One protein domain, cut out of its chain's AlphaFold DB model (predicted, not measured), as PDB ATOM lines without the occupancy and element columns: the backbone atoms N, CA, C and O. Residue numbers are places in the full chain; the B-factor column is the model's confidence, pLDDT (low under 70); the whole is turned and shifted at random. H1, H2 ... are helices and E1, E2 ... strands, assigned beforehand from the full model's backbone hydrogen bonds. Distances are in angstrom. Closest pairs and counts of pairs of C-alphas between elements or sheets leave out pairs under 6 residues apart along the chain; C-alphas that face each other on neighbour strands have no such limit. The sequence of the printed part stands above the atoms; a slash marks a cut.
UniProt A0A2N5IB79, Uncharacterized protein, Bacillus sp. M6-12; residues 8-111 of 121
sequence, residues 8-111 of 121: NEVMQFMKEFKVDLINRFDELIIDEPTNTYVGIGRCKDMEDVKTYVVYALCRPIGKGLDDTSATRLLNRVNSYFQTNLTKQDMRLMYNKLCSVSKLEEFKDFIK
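Overview. This is residues 8 to 111 of the 121 residues of an uncharacterized protein of Bacillus sp. M6-12 (UniProt A0A2N5IB79). A long helix, H2, runs through the middle, with the strand hairpin E1 and E2 packed on one side; H3 folds back beside H2, H4 and H5 cross it at separate places, and H1 meets its first end. The printed part has 104 residues, with five named helices and two named strands in the order H1 E1 E2 H2 H3 H4 H5; the sheet, E1 - E2, is antiparallel and the class is mostly helix. The whole is compact, with a radius of gyration of the C-alphas of 12.7 A and spans of 32 by 30 by 23 A.

Arrangement. E1, residues 27 to 31, and E2, residues 36 to 39, form an antiparallel hairpin, with N 28 and O 38 within hydrogen-bond range at 2.8 A. The hub is H2, residues 46 to 64; its closest C-alpha to E2 is Ala 56, 6.2 A from that of Val 38. H3, residues 67 to 81, touches H2 at a shallow tilt of 24 degrees, opposite ways, a helical hairpin; the closest C-alphas, Ile 61 and Ala 70, are 4.5 A apart. H4, residues 87 to 96, touches H2 at a steep tilt of 69 degrees, only just short of perpendicular; the closest C-alphas, Gly 62 and Arg 91, are 4.1 A apart. H5, residues 100 to 111, touches residues 47 to 51 of H2 alone, about perpendicular at 75 degrees; the closest C-alphas, Thr 51 and Lys 107, are 5.5 A apart. H1, residues 8 to 17, touches H3, the closest C-alphas, Phe 17 and Tyr 80, being 5.9 A apart. Every O i to N i+4 pair is within range in H1, H3 and H4, but 13 of 15 in H2 and 6 of 8 in H5.

Along the chain. H1 begins at C-alpha 8 (3.978, -42.784, 23.677) and H5 ends at C-alpha 111 (-11.601, -31.701, 15.903). H2 is 26.0 A long and H3 20.7 A.

Size, cuts and confidence. The C-alphas farthest apart, Arg 24 and Gln 88, are 33.8 A apart. The printed part has no cut, no link is long, and no printed residue is under 70 in pLDDT.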
ATOM      1  N   ASN A   8       3.480 -42.340  24.983       95.69
ATOM      2  CA  ASN A   8       3.978 -42.784  23.677       95.69
ATOM      3  C   ASN A   8       3.316 -42.002  22.533       95.69
ATOM      4  O   ASN A   8       3.988 -41.629  21.573       95.69
ATOM      5  N   GLU A   9       2.020 -41.703  22.657       96.75
ATOM      6  CA  GLU A   9       1.302 -40.867  21.690       96.75
ATOM      7  C   GLU A   9       1.765 -39.412  21.762       96.75
ATOM      8  O   GLU A   9       1.930 -38.776  20.722       96.75
ATOM      9  N   VAL A  10       2.071 -38.908  22.964       97.19
ATOM     10  CA  VAL A  10       2.668 -37.574  23.141       97.19
ATOM     11  C   VAL A  10       4.017 -37.492  22.428       97.19
ATOM     12  O   VAL A  10       4.243 -36.559  21.665       97.19
ATOM     13  N   MET A  11       4.899 -38.479  22.605       97.19
ATOM     14  CA  MET A  11       6.211 -38.502  21.947       97.19
ATOM     15  C   MET A  11       6.090 -38.602  20.420       97.19
ATOM     16  O   MET A  11       6.850 -37.955  19.693       97.19
ATOM     17  N   GLN A  12       5.120 -39.373  19.918       98.06
ATOM     18  CA  GLN A  12       4.831 -39.440  18.487       98.06
ATOM     19  C   GLN A  12       4.338 -38.086  17.957       98.06
ATOM     20  O   GLN A  12       4.868 -37.585  16.964       98.06
ATOM     21  N   PHE A  13       3.396 -37.453  18.660       98.12
ATOM     22  CA  PHE A  13       2.919 -36.110  18.346       98.12
ATOM     23  C   PHE A  13       4.059 -35.088  18.337       98.12
ATOM     24  O   PHE A  13       4.175 -34.314  17.391       98.12
ATOM     25  N   MET A  14       4.941 -35.112  19.341       98.12
ATOM     26  CA  MET A  14       6.097 -34.217  19.408       98.12
ATOM     27  C   MET A  14       6.978 -34.341  18.163       98.12
ATOM     28  O   MET A  14       7.384 -33.329  17.594       98.12
ATOM     29  N   LYS A  15       7.229 -35.567  17.694       98.00
ATOM     30  CA  LYS A  15       8.013 -35.818  16.480       98.00
ATOM     31  C   LYS A  15       7.322 -35.290  15.219       98.00
ATOM     32  O   LYS A  15       7.978 -34.677  14.377       98.00
ATOM     33  N   GLU A  16       6.023 -35.532  15.075       98.12
ATOM     34  CA  GLU A  16       5.244 -35.136  13.893       98.12
ATOM     35  C   GLU A  16       5.021 -33.621  13.822       98.12
ATOM     36  O   GLU A  16       5.240 -33.003  12.778       98.12
ATOM     37  N   PHE A  17       4.637 -33.013  14.946       98.25
ATOM     38  CA  PHE A  17       4.403 -31.576  15.077       98.25
ATOM     39  C   PHE A  17       5.707 -30.769  15.154       98.25
ATOM     40  O   PHE A  17       5.706 -29.559  14.916       98.25
ATOM     41  N   LYS A  18       6.833 -31.442  15.434       97.94
ATOM     42  CA  LYS A  18       8.157 -30.849  15.675       97.94
ATOM     43  C   LYS A  18       8.145 -29.951  16.914       97.94
ATOM     44  O   LYS A  18       8.459 -28.769  16.824       97.94
ATOM     45  N   VAL A  19       7.710 -30.507  18.040       97.88
ATOM     46  CA  VAL A  19       7.920 -29.931  19.378       97.88
ATOM     47  C   VAL A  19       9.387 -30.141  19.750       97.88
ATOM     48  O   VAL A  19       9.917 -31.226  19.505       97.88
ATOM     49  N   ASP A  20      10.031 -29.135  20.336       97.56
ATOM     50  CA  ASP A  20      11.472 -29.180  20.603       97.56
ATOM     51  C   ASP A  20      11.804 -30.142  21.752       97.56
ATOM     52  O   ASP A  20      12.653 -31.022  21.596       97.56
ATOM     53  N   LEU A  21      11.111 -30.032  22.892       96.62
ATOM     54  CA  LEU A  21      11.279 -30.958  24.019       96.62
ATOM     55  C   LEU A  21      10.083 -30.962  24.980       96.62
ATOM     56  O   LEU A  21       9.233 -30.073  24.949       96.62
ATOM     57  N   ILE A  22      10.041 -31.960  25.865       96.38
ATOM     58  CA  ILE A  22       9.189 -31.983  27.060       96.38
ATOM     59  C   ILE A  22      10.082 -31.897  28.296       96.38
ATOM     60  O   ILE A  22      11.083 -32.611  28.393       96.38
ATOM     61  N   ASN A  23       9.761 -31.001  29.226       94.00
ATOM     62  CA  ASN A  23      10.539 -30.843  30.451       94.00
ATOM     63  C   ASN A  23       9.977 -31.700  31.606       94.00
ATOM     64  O   ASN A  23       8.925 -32.324  31.505       94.00
ATOM     65  N   ARG A  24      10.677 -31.707  32.747       93.06
ATOM     66  CA  ARG A  24      10.285 -32.479  33.946       93.06
ATOM     67  C   ARG A  24       8.996 -32.009  34.641       93.06
ATOM     68  O   ARG A  24       8.615 -32.605  35.642       93.06
ATOM     69  N   PHE A  25       8.407 -30.902  34.195       93.69
ATOM     70  CA  PHE A  25       7.184 -30.308  34.738       93.69
ATOM     71  C   PHE A  25       5.976 -30.553  33.823       93.69
ATOM     72  O   PHE A  25       4.961 -29.872  33.958       93.69
ATOM     73  N   ASP A  26       6.093 -31.508  32.895       94.06
ATOM     74  CA  ASP A  26       5.087 -31.807  31.877       94.06
ATOM     75  C   ASP A  26       4.747 -30.588  31.013       94.06
ATOM     76  O   ASP A  26       3.594 -30.384  30.634       94.06
ATOM     77  N   GLU A  27       5.740 -29.755  30.696       97.06
ATOM     78  CA  GLU A  27       5.590 -28.682  29.718       97.06
ATOM     79  C   GLU A  27       6.197 -29.104  28.385       97.06
ATOM     80  O   GLU A  27       7.379 -29.450  28.302       97.06
ATOM     81  N   LEU A  28       5.382 -29.041  27.335       98.00
ATOM     82  CA  LEU A  28       5.853 -29.110  25.963       98.00
ATOM     83  C   LEU A  28       6.446 -27.755  25.598       98.00
ATOM     84  O   LEU A  28       5.724 -26.762  25.507       98.00
ATOM     85  N   ILE A  29       7.749 -27.724  25.355       98.06
ATOM     86  CA  ILE A  29       8.422 -26.587  24.742       98.06
ATOM     87  C   ILE A  29       8.237 -26.737  23.234       98.06
ATOM     88  O   ILE A  29       8.933 -27.504  22.572       98.06
ATOM     89  N   ILE A  30       7.211 -26.067  22.709       98.25
ATOM     90  CA  ILE A  30       6.781 -26.181  21.310       98.25
ATOM     91  C   ILE A  30       7.850 -25.608  20.382       98.25
ATOM     92  O   ILE A  30       8.110 -26.172  19.320       98.25
ATOM     93  N   ASP A  31       8.440 -24.482  20.781       97.94
ATOM     94  CA  ASP A  31       9.506 -23.822  20.042       97.94
ATOM     95  C   ASP A  31      10.363 -22.953  20.979       97.94
ATOM     96  O   ASP A  31       9.922 -21.897  21.444       97.94
ATOM     97  N   GLU A  32      11.593 -23.394  21.248       96.81
ATOM     98  CA  GLU A  32      12.577 -22.718  22.100       96.81
ATOM     99  C   GLU A  32      12.915 -21.301  21.604       96.81
ATOM    100  O   GLU A  32      12.888 -20.382  22.428       96.81
ATOM    101  N   PRO A  33      13.162 -21.050  20.294       96.81
ATOM    102  CA  PRO A  33      13.498 -19.709  19.804       96.81
ATOM    103  C   PRO A  33      12.448 -18.642  20.119       96.81
ATOM    104  O   PRO A  33      12.790 -17.480  20.330       96.81
ATOM    105  N   THR A  34      11.169 -19.023  20.136       96.25
ATOM    106  CA  THR A  34      10.057 -18.106  20.428       96.25
ATOM    107  C   THR A  34       9.588 -18.176  21.877       96.25
ATOM    108  O   THR A  34       8.667 -17.448  22.248       96.25
ATOM    109  N   ASN A  35      10.213 -19.028  22.698       95.69
ATOM    110  CA  ASN A  35       9.795 -19.329  24.064       95.69
ATOM    111  C   ASN A  35       8.297 -19.686  24.148       95.69
ATOM    112  O   ASN A  35       7.578 -19.218  25.035       95.69
ATOM    113  N   THR A  36       7.810 -20.480  23.187       97.31
ATOM    114  CA  THR A  36       6.412 -20.926  23.148       97.31
ATOM    115  C   THR A  36       6.306 -22.308  23.780       97.31
ATOM    116  O   THR A  36       6.909 -23.265  23.294       97.31
ATOM    117  N   TYR A  37       5.524 -22.425  24.850       97.75
ATOM    118  CA  TYR A  37       5.359 -23.668  25.598       97.75
ATOM    119  C   TYR A  37       3.939 -23.824  26.141       97.75
ATOM    120  O   TYR A  37       3.173 -22.860  26.212       97.75
ATOM    121  N   VAL A  38       3.587 -25.051  26.527       97.56
ATOM    122  CA  VAL A  38       2.312 -25.347  27.182       97.56
ATOM    123  C   VAL A  38       2.424 -26.513  28.159       97.56
ATOM    124  O   VAL A  38       3.054 -27.524  27.861       97.56
ATOM    125  N   GLY A  39       1.794 -26.382  29.326       96.69
ATOM    126  CA  GLY A  39       1.691 -27.461  30.306       96.69
ATOM    127  C   GLY A  39       0.630 -28.489  29.911       96.69
ATOM    128  O   GLY A  39      -0.511 -28.121  29.641       96.69
ATOM    129  N   ILE A  40       0.990 -29.772  29.931       96.19
ATOM    130  CA  ILE A  40       0.112 -30.898  29.585       96.19
ATOM    131  C   ILE A  40      -0.217 -31.815  30.769       96.19
ATOM    132  O   ILE A  40      -1.028 -32.720  30.616       96.19
ATOM    133  N   GLY A  41       0.305 -31.552  31.972       93.00
ATOM    134  CA  GLY A  41       0.079 -32.397  33.159       93.00
ATOM    135  C   GLY A  41      -1.385 -32.530  33.626       93.00
ATOM    136  O   GLY A  41      -1.678 -33.313  34.524       93.00
ATOM    137  N   ARG A  42      -2.323 -31.769  33.041       91.25
ATOM    138  CA  ARG A  42      -3.777 -31.888  33.283       91.25
ATOM    139  C   ARG A  42      -4.560 -32.463  32.094       91.25
ATOM    140  O   ARG A  42      -5.779 -32.580  32.197       91.25
ATOM    141  N   CYS A  43      -3.889 -32.785  30.988       94.75
ATOM    142  CA  CYS A  43      -4.518 -33.372  29.807       94.75
ATOM    143  C   CYS A  43      -4.948 -34.810  30.107       94.75
ATOM    144  O   CYS A  43      -4.193 -35.583  30.696       94.75
ATOM    145  N   LYS A  44      -6.163 -35.164  29.693       93.06
ATOM    146  CA  LYS A  44      -6.726 -36.512  29.844       93.06
ATOM    147  C   LYS A  44      -6.401 -37.388  28.640       93.06
ATOM    148  O   LYS A  44      -6.225 -38.590  28.788       93.06
ATOM    149  N   ASP A  45      -6.322 -36.782  27.461       95.19
ATOM    150  CA  ASP A  45      -6.128 -37.464  26.185       95.19
ATOM    151  C   ASP A  45      -5.291 -36.619  25.209       95.19
ATOM    152  O   ASP A  45      -4.923 -35.473  25.484       95.19
ATOM    153  N   MET A  46      -4.973 -37.190  24.046       96.50
ATOM    154  CA  MET A  46      -4.225 -36.485  23.001       96.50
ATOM    155  C   MET A  46      -4.983 -35.305  22.391       96.50
ATOM    156  O   MET A  46      -4.356 -34.387  21.862       96.50
ATOM    157  N   GLU A  47      -6.311 -35.296  22.459       96.50
ATOM    158  CA  GLU A  47      -7.107 -34.183  21.951       96.50
ATOM    159  C   GLU A  47      -6.970 -32.957  22.867       96.50
ATOM    160  O   GLU A  47      -6.891 -31.834  22.369       96.50
ATOM    161  N   ASP A  48      -6.850 -33.147  24.186       96.31
ATOM    162  CA  ASP A  48      -6.477 -32.078  25.122       96.31
ATOM    163  C   ASP A  48      -5.093 -31.522  24.778       96.31
ATOM    164  O   ASP A  48      -4.937 -30.310  24.632       96.31
ATOM    165  N   VAL A  49      -4.098 -32.398  24.584       97.69
ATOM    166  CA  VAL A  49      -2.722 -31.991  24.245       97.69
ATOM    167  C   VAL A  49      -2.705 -31.132  22.982       97.69
ATOM    168  O   VAL A  49      -2.175 -30.020  22.996       97.69
ATOM    169  N   LYS A  50      -3.331 -31.610  21.899       98.19
ATOM    170  CA  LYS A  50      -3.442 -30.868  20.634       98.19
ATOM    171  C   LYS A  50      -4.142 -29.524  20.834       98.19
ATOM    172  O   LYS A  50      -3.650 -28.509  20.342       98.19
ATOM    173  N   THR A  51      -5.241 -29.498  21.589       97.94
ATOM    174  CA  THR A  51      -5.996 -28.269  21.881       97.94
ATOM    175  C   THR A  51      -5.129 -27.242  22.594       97.94
ATOM    176  O   THR A  51      -5.060 -26.090  22.171       97.94
ATOM    177  N   TYR A  52      -4.411 -27.656  23.637       97.81
ATOM    178  CA  TYR A  52      -3.524 -26.783  24.396       97.81
ATOM    179  C   TYR A  52      -2.334 -26.279  23.569       97.81
ATOM    180  O   TYR A  52      -1.963 -25.110  23.688       97.81
ATOM    181  N   VAL A  53      -1.772 -27.109  22.687       98.25
ATOM    182  CA  VAL A  53      -0.709 -26.683  21.764       98.25
ATOM    183  C   VAL A  53      -1.213 -25.607  20.806       98.25
ATOM    184  O   VAL A  53      -0.581 -24.557  20.677       98.25
ATOM    185  N   VAL A  54      -2.370 -25.814  20.172       98.38
ATOM    186  CA  VAL A  54      -2.963 -24.806  19.279       98.38
ATOM    187  C   VAL A  54      -3.314 -23.535  20.063       98.38
ATOM    188  O   VAL A  54      -2.981 -22.437  19.618       98.38
ATOM    189  N   TYR A  55      -3.890 -23.668  21.262       98.06
ATOM    190  CA  TYR A  55      -4.201 -22.550  22.162       98.06
ATOM    191  C   TYR A  55      -2.969 -21.688  22.457       98.06
ATOM    192  O   TYR A  55      -3.018 -20.461  22.330       98.06
ATOM    193  N   ALA A  56      -1.847 -22.322  22.811       97.81
ATOM    194  CA  ALA A  56      -0.589 -21.633  23.085       97.81
ATOM    195  C   ALA A  56      -0.021 -20.926  21.843       97.81
ATOM    196  O   ALA A  56       0.662 -19.911  21.977       97.81
ATOM    197  N   LEU A  57      -0.339 -21.414  20.639       98.50
ATOM    198  CA  LEU A  57       0.154 -20.888  19.366       98.50
ATOM    199  C   LEU A  57      -0.711 -19.771  18.759       98.50
ATOM    200  O   LEU A  57      -0.176 -18.917  18.045       98.50
ATOM    201  N   CYS A  58      -2.016 -19.715  19.045       98.12
ATOM    202  CA  CYS A  58      -2.931 -18.733  18.445       98.12
ATOM    203  C   CYS A  58      -2.472 -17.279  18.649       98.12
ATOM    204  O   CYS A  58      -2.362 -16.513  17.689       98.12
ATOM    205  N   ARG A  59      -2.145 -16.890  19.890       97.44
ATOM    206  CA  ARG A  59      -1.667 -15.531  20.203       97.44
ATOM    207  C   ARG A  59      -0.312 -15.201  19.559       97.44
ATOM    208  O   ARG A  59      -0.244 -14.162  18.893       97.44
ATOM    209  N   PRO A  60       0.766 -15.987  19.774       97.62
ATOM    210  CA  PRO A  60       2.076 -15.661  19.222       97.62
ATOM    211  C   PRO A  60       2.050 -15.604  17.692       97.62
ATOM    212  O   PRO A  60       2.521 -14.618  17.133       97.62
ATOM    213  N   ILE A  61       1.404 -16.557  17.011       98.50
ATOM    214  CA  ILE A  61       1.305 -16.532  15.544       98.50
ATOM    215  C   ILE A  61       0.439 -15.363  15.057       98.50
ATOM    216  O   ILE A  61       0.819 -14.658  14.122       98.50
ATOM    217  N   GLY A  62      -0.722 -15.140  15.682       97.50
ATOM    218  CA  GLY A  62      -1.692 -14.156  15.207       97.50
ATOM    219  C   GLY A  62      -1.263 -12.699  15.401       97.50
ATOM    220  O   GLY A  62      -1.656 -11.842  14.609       97.50
ATOM    221  N   LYS A  63      -0.487 -12.389  16.451       94.62
ATOM    222  CA  LYS A  63      -0.039 -11.006  16.724       94.62
ATOM    223  C   LYS A  63       1.177 -10.839  17.650       94.62
ATOM    224  O   LYS A  63       1.443  -9.712  18.056       94.62
ATOM    225  N   GLY A  64       1.847 -11.911  18.079       91.81
ATOM    226  CA  GLY A  64       2.901 -11.832  19.103       91.81
ATOM    227  C   GLY A  64       4.335 -11.971  18.589       91.81
ATOM    228  O   GLY A  64       5.246 -11.493  19.255       91.81
ATOM    229  N   LEU A  65       4.532 -12.613  17.439       96.69
ATOM    230  CA  LEU A  65       5.839 -12.898  16.848       96.69
ATOM    231  C   LEU A  65       6.079 -12.086  15.573       96.69
ATOM    232  O   LEU A  65       5.135 -11.610  14.935       96.69
ATOM    233  N   ASP A  66       7.349 -11.986  15.178       97.19
ATOM    234  CA  ASP A  66       7.739 -11.501  13.857       97.19
ATOM    235  C   ASP A  66       7.199 -12.418  12.742       97.19
ATOM    236  O   ASP A  66       6.852 -13.582  12.971       97.19
ATOM    237  N   ASP A  67       7.128 -11.901  11.515       96.62
ATOM    238  CA  ASP A  67       6.544 -12.629  10.384       96.62
ATOM    239  C   ASP A  67       7.260 -13.944  10.068       96.62
ATOM    240  O   ASP A  67       6.594 -14.918   9.709       96.62
ATOM    241  N   THR A  68       8.582 -14.015  10.248       97.62
ATOM    242  CA  THR A  68       9.361 -15.227   9.955       97.62
ATOM    243  C   THR A  68       9.012 -16.327  10.948       97.62
ATOM    244  O   THR A  68       8.651 -17.441  10.558       97.62
ATOM    245  N   SER A  69       9.054 -16.006  12.241       98.12
ATOM    246  CA  SER A  69       8.722 -16.947  13.312       98.12
ATOM    247  C   SER A  69       7.255 -17.372  13.265       98.12
ATOM    248  O   SER A  69       6.962 -18.567  13.347       98.12
ATOM    249  N   ALA A  70       6.339 -16.418  13.065       98.44
ATOM    250  CA  ALA A  70       4.911 -16.694  12.938       98.44
ATOM    251  C   ALA A  70       4.617 -17.622  11.751       98.44
ATOM    252  O   ALA A  70       3.895 -18.602  11.912       98.44
ATOM    253  N   THR A  71       5.213 -17.361  10.581       98.38
ATOM    254  CA  THR A  71       5.026 -18.192   9.378       98.38
ATOM    255  C   THR A  71       5.576 -19.602   9.581       98.38
ATOM    256  O   THR A  71       4.914 -20.581   9.242       98.38
ATOM    257  N   ARG A  72       6.760 -19.739  10.193       98.25
ATOM    258  CA  ARG A  72       7.359 -21.049  10.493       98.25
ATOM    259  C   ARG A  72       6.455 -21.901  11.386       98.25
ATOM    260  O   ARG A  72       6.282 -23.084  11.101       98.25
ATOM    261  N   LEU A  73       5.888 -21.323  12.447       98.56
ATOM    262  CA  LEU A  73       5.000 -22.045  13.366       98.56
ATOM    263  C   LEU A  73       3.621 -22.314  12.757       98.56
ATOM    264  O   LEU A  73       3.099 -23.416  12.917       98.56
ATOM    265  N   LEU A  74       3.067 -21.368  11.994       98.75
ATOM    266  CA  LEU A  74       1.825 -21.572  11.246       98.75
ATOM    267  C   LEU A  74       1.950 -22.747  10.269       98.75
ATOM    268  O   LEU A  74       1.065 -23.593  10.206       98.75
ATOM    269  N   ASN A  75       3.086 -22.863   9.581       98.62
ATOM    270  CA  ASN A  75       3.350 -23.987   8.686       98.62
ATOM    271  C   ASN A  75       3.382 -25.335   9.421       98.62
ATOM    272  O   ASN A  75       2.956 -26.334   8.841       98.62
ATOM    273  N   ARG A  76       3.846 -25.392  10.682       98.38
ATOM    274  CA  ARG A  76       3.770 -26.620  11.501       98.38
ATOM    275  C   ARG A  76       2.314 -26.990  11.789       98.38
ATOM    276  O   ARG A  76       1.936 -28.133  11.550       98.38
ATOM    277  N   VAL A  77       1.498 -26.014  12.208       98.69
ATOM    278  CA  VAL A  77       0.053 -26.199  12.448       98.69
ATOM    279  C   VAL A  77      -0.642 -26.702  11.181       98.69
ATOM    280  O   VAL A  77      -1.261 -27.763  11.202       98.69
ATOM    281  N   ASN A  78      -0.471 -25.997  10.064       98.69
ATOM    282  CA  ASN A  78      -1.097 -26.339   8.787       98.69
ATOM    283  C   ASN A  78      -0.671 -27.719   8.276       98.69
ATOM    284  O   ASN A  78      -1.513 -28.482   7.812       98.69
ATOM    285  N   SER A  79       0.613 -28.070   8.407       98.44
ATOM    286  CA  SER A  79       1.116 -29.381   7.978       98.44
ATOM    287  C   SER A  79       0.559 -30.518   8.831       98.44
ATOM    288  O   SER A  79       0.153 -31.539   8.283       98.44
ATOM    289  N   TYR A  80       0.538 -30.357  10.158       98.50
ATOM    290  CA  TYR A  80       0.087 -31.406  11.072       98.50
ATOM    291  C   TYR A  80      -1.425 -31.642  10.980       98.50
ATOM    292  O   TYR A  80      -1.870 -32.779  10.873       98.50
ATOM    293  N   PHE A  81      -2.214 -30.565  10.978       98.12
ATOM    294  CA  PHE A  81      -3.677 -30.640  10.923       98.12
ATOM    295  C   PHE A  81      -4.241 -30.679   9.495       98.12
ATOM    296  O   PHE A  81      -5.457 -30.685   9.331       98.12
ATOM    297  N   GLN A  82      -3.378 -30.696   8.473       98.12
ATOM    298  CA  GLN A  82      -3.757 -30.701   7.054       98.12
ATOM    299  C   GLN A  82      -4.755 -29.584   6.699       98.12
ATOM    300  O   GLN A  82      -5.777 -29.809   6.055       98.12
ATOM    301  N   THR A  83      -4.448 -28.366   7.136       97.81
ATOM    302  CA  THR A  83      -5.292 -27.178   6.955       97.81
ATOM    303  C   THR A  83      -4.517 -26.050   6.268       97.81
ATOM    304  O   THR A  83      -3.321 -26.173   5.999       97.81
ATOM    305  N   ASN A  84      -5.196 -24.951   5.948       97.81
ATOM    306  CA  ASN A  84      -4.621 -23.780   5.287       97.81
ATOM    307  C   ASN A  84      -4.935 -22.490   6.062       97.81
ATOM    308  O   ASN A  84      -5.362 -21.493   5.481       97.81
ATOM    309  N   LEU A  85      -4.757 -22.527   7.385       98.38
ATOM    310  CA  LEU A  85      -4.986 -21.375   8.250       98.38
ATOM    311  C   LEU A  85      -3.996 -20.256   7.930       98.38
ATOM    312  O   LEU A  85      -2.830 -20.485   7.597       98.38
ATOM    313  N   THR A  86      -4.456 -19.030   8.112       98.25
ATOM    314  CA  THR A  86      -3.684 -17.800   7.990       98.25
ATOM    315  C   THR A  86      -3.330 -17.240   9.369       98.25
ATOM    316  O   THR A  86      -3.908 -17.600  10.396       98.25
ATOM    317  N   LYS A  87      -2.404 -16.272   9.421       98.06
ATOM    318  CA  LYS A  87      -2.141 -15.517  10.663       98.06
ATOM    319  C   LYS A  87      -3.406 -14.826  11.190       98.06
ATOM    320  O   LYS A  87      -3.578 -14.713  12.405       98.06
ATOM    321  N   GLN A  88      -4.280 -14.372  10.292       97.62
ATOM    322  CA  GLN A  88      -5.538 -13.738  10.671       97.62
ATOM    323  C   GLN A  88      -6.503 -14.747  11.305       97.62
ATOM    324  O   GLN A  88      -7.112 -14.416  12.319       97.62
ATOM    325  N   ASP A  89      -6.552 -15.986  10.811       98.38
ATOM    326  CA  ASP A  89      -7.344 -17.066  11.415       98.38
ATOM    327  C   ASP A  89      -6.865 -17.383  12.832       98.38
ATOM    328  O   ASP A  89      -7.659 -17.434  13.772       98.38
ATOM    329  N   MET A  90      -5.545 -17.482  13.024       98.38
ATOM    330  CA  MET A  90      -4.951 -17.674  14.353       98.38
ATOM    331  C   MET A  90      -5.326 -16.540  15.314       98.38
ATOM    332  O   MET A  90      -5.626 -16.778  16.487       98.38
ATOM    333  N   ARG A  91      -5.357 -15.297  14.817       97.69
ATOM    334  CA  ARG A  91      -5.798 -14.131  15.589       97.69
ATOM    335  C   ARG A  91      -7.296 -14.178  15.900       97.69
ATOM    336  O   ARG A  91      -7.685 -13.783  16.999       97.69
ATOM    337  N   LEU A  92      -8.125 -14.631  14.965       97.44
ATOM    338  CA  LEU A  92      -9.569 -14.737  15.147       97.44
ATOM    339  C   LEU A  92      -9.914 -15.809  16.187       97.44
ATOM    340  O   LEU A  92     -10.615 -15.505  17.152       97.44
ATOM    341  N   MET A  93      -9.312 -16.999  16.080       97.94
ATOM    342  CA  MET A  93      -9.406 -18.054  17.096       97.94
ATOM    343  C   MET A  93      -8.935 -17.565  18.467       97.94
ATOM    344  O   MET A  93      -9.611 -17.796  19.470       97.94
ATOM    345  N   TYR A  94      -7.822 -16.820  18.526       97.25
ATOM    346  CA  TYR A  94      -7.367 -16.216  19.780       97.25
ATOM    347  C   TYR A  94      -8.433 -15.306  20.406       97.25
ATOM    348  O   TYR A  94      -8.699 -15.394  21.601       97.25
ATOM    349  N   ASN A  95      -9.059 -14.438  19.612       96.38
ATOM    350  CA  ASN A  95     -10.025 -13.473  20.133       96.38
ATOM    351  C   ASN A  95     -11.373 -14.110  20.508       96.38
ATOM    352  O   ASN A  95     -12.017 -13.639  21.444       96.38
ATOM    353  N   LYS A  96     -11.828 -15.127  19.765       96.62
ATOM    354  CA  LYS A  96     -13.187 -15.680  19.888       96.62
ATOM    355  C   LYS A  96     -13.246 -16.952  20.742       96.62
ATOM    356  O   LYS A  96     -14.260 -17.163  21.411       96.62
ATOM    357  N   LEU A  97     -12.187 -17.768  20.740       96.56
ATOM    358  CA  LEU A  97     -12.173 -19.114  21.333       96.56
ATOM    359  C   LEU A  97     -11.120 -19.315  22.435       96.56
ATOM    360  O   LEU A  97     -11.360 -20.108  23.343       96.56
ATOM    361  N   CYS A  98      -9.988 -18.599  22.423       93.81
ATOM    362  CA  CYS A  98      -8.925 -18.794  23.424       93.81
ATOM    363  C   CYS A  98      -9.261 -18.167  24.792       93.81
ATOM    364  O   CYS A  98      -8.673 -17.173  25.217       93.81
ATOM    365  N   SER A  99     -10.207 -18.782  25.501       92.56
ATOM    366  CA  SER A  99     -10.529 -18.508  26.901       92.56
ATOM    367  C   SER A  99     -10.784 -19.820  27.640       92.56
ATOM    368  O   SER A  99     -11.282 -20.777  27.051       92.56
ATOM    369  N   VAL A 100     -10.484 -19.868  28.941       87.44
ATOM    370  CA  VAL A 100     -10.646 -21.091  29.751       87.44
ATOM    371  C   VAL A 100     -12.084 -21.617  29.716       87.44
ATOM    372  O   VAL A 100     -12.293 -22.823  29.637       87.44
ATOM    373  N   SER A 101     -13.082 -20.729  29.707       93.44
ATOM    374  CA  SER A 101     -14.502 -21.099  29.635       93.44
ATOM    375  C   SER A 101     -14.926 -21.714  28.298       93.44
ATOM    376  O   SER A 101     -16.002 -22.298  28.231       93.44
ATOM    377  N   LYS A 102     -14.112 -21.575  27.246       95.56
ATOM    378  CA  LYS A 102     -14.397 -22.062  25.888       95.56
ATOM    379  C   LYS A 102     -13.487 -23.209  25.456       95.56
ATOM    380  O   LYS A 102     -13.451 -23.546  24.281       95.56
ATOM    381  N   LEU A 103     -12.736 -23.813  26.376       93.62
ATOM    382  CA  LEU A 103     -11.753 -24.831  26.007       93.62
ATOM    383  C   LEU A 103     -12.394 -26.042  25.306       93.62
ATOM    384  O   LEU A 103     -11.861 -26.505  24.307       93.62
ATOM    385  N   GLU A 104     -13.555 -26.502  25.778       95.31
ATOM    386  CA  GLU A 104     -14.294 -27.605  25.140       95.31
ATOM    387  C   GLU A 104     -14.851 -27.210  23.761       95.31
ATOM    388  O   GLU A 104     -14.755 -27.984  22.812       95.31
ATOM    389  N   GLU A 105     -15.367 -25.983  23.622       97.44
ATOM    390  CA  GLU A 105     -15.797 -25.421  22.329       97.44
ATOM    391  C   GLU A 105     -14.615 -25.362  21.351       97.44
ATOM    392  O   GLU A 105     -14.742 -25.719  20.183       97.44
ATOM    393  N   PHE A 106     -13.436 -24.974  21.838       97.88
ATOM    394  CA  PHE A 106     -12.234 -24.899  21.022       97.88
ATOM    395  C   PHE A 106     -11.692 -26.281  20.637       97.88
ATOM    396  O   PHE A 106     -11.280 -26.481  19.496       97.88
ATOM    397  N   LYS A 107     -11.743 -27.249  21.557       97.81
ATOM    398  CA  LYS A 107     -11.406 -28.654  21.294       97.81
ATOM    399  C   LYS A 107     -12.283 -29.225  20.180       97.81
ATOM    400  O   LYS A 107     -11.769 -29.809  19.226       97.81
ATOM    401  N   ASP A 108     -13.594 -29.005  20.262       97.88
ATOM    402  CA  ASP A 108     -14.537 -29.410  19.218       97.88
ATOM    403  C   ASP A 108     -14.264 -28.697  17.881       97.88
ATOM    404  O   ASP A 108     -14.203 -29.345  16.836       97.88
ATOM    405  N   PHE A 109     -13.997 -27.388  17.908       98.12
ATOM    406  CA  PHE A 109     -13.637 -26.604  16.723       98.12
ATOM    407  C   PHE A 109     -12.402 -27.165  15.991       98.12
ATOM    408  O   PHE A 109     -12.418 -27.324  14.769       98.12
ATOM    409  N   ILE A 110     -11.346 -27.519  16.733       97.94
ATOM    410  CA  ILE A 110     -10.133 -28.145  16.181       97.94
ATOM    411  C   ILE A 110     -10.464 -29.521  15.595       97.94
ATOM    412  O   ILE A 110     -10.082 -29.818  14.463       97.94
ATOM    413  N   LYS A 111     -11.220 -30.347  16.329       97.31
ATOM    414  CA  LYS A 111     -11.601 -31.701  15.903       97.31
ATOM    415  C   LYS A 111     -12.422 -31.705  14.613       97.31
ATOM    416  O   LYS A 111     -12.281 -32.614  13.797       97.31
TER     417      LYS A 111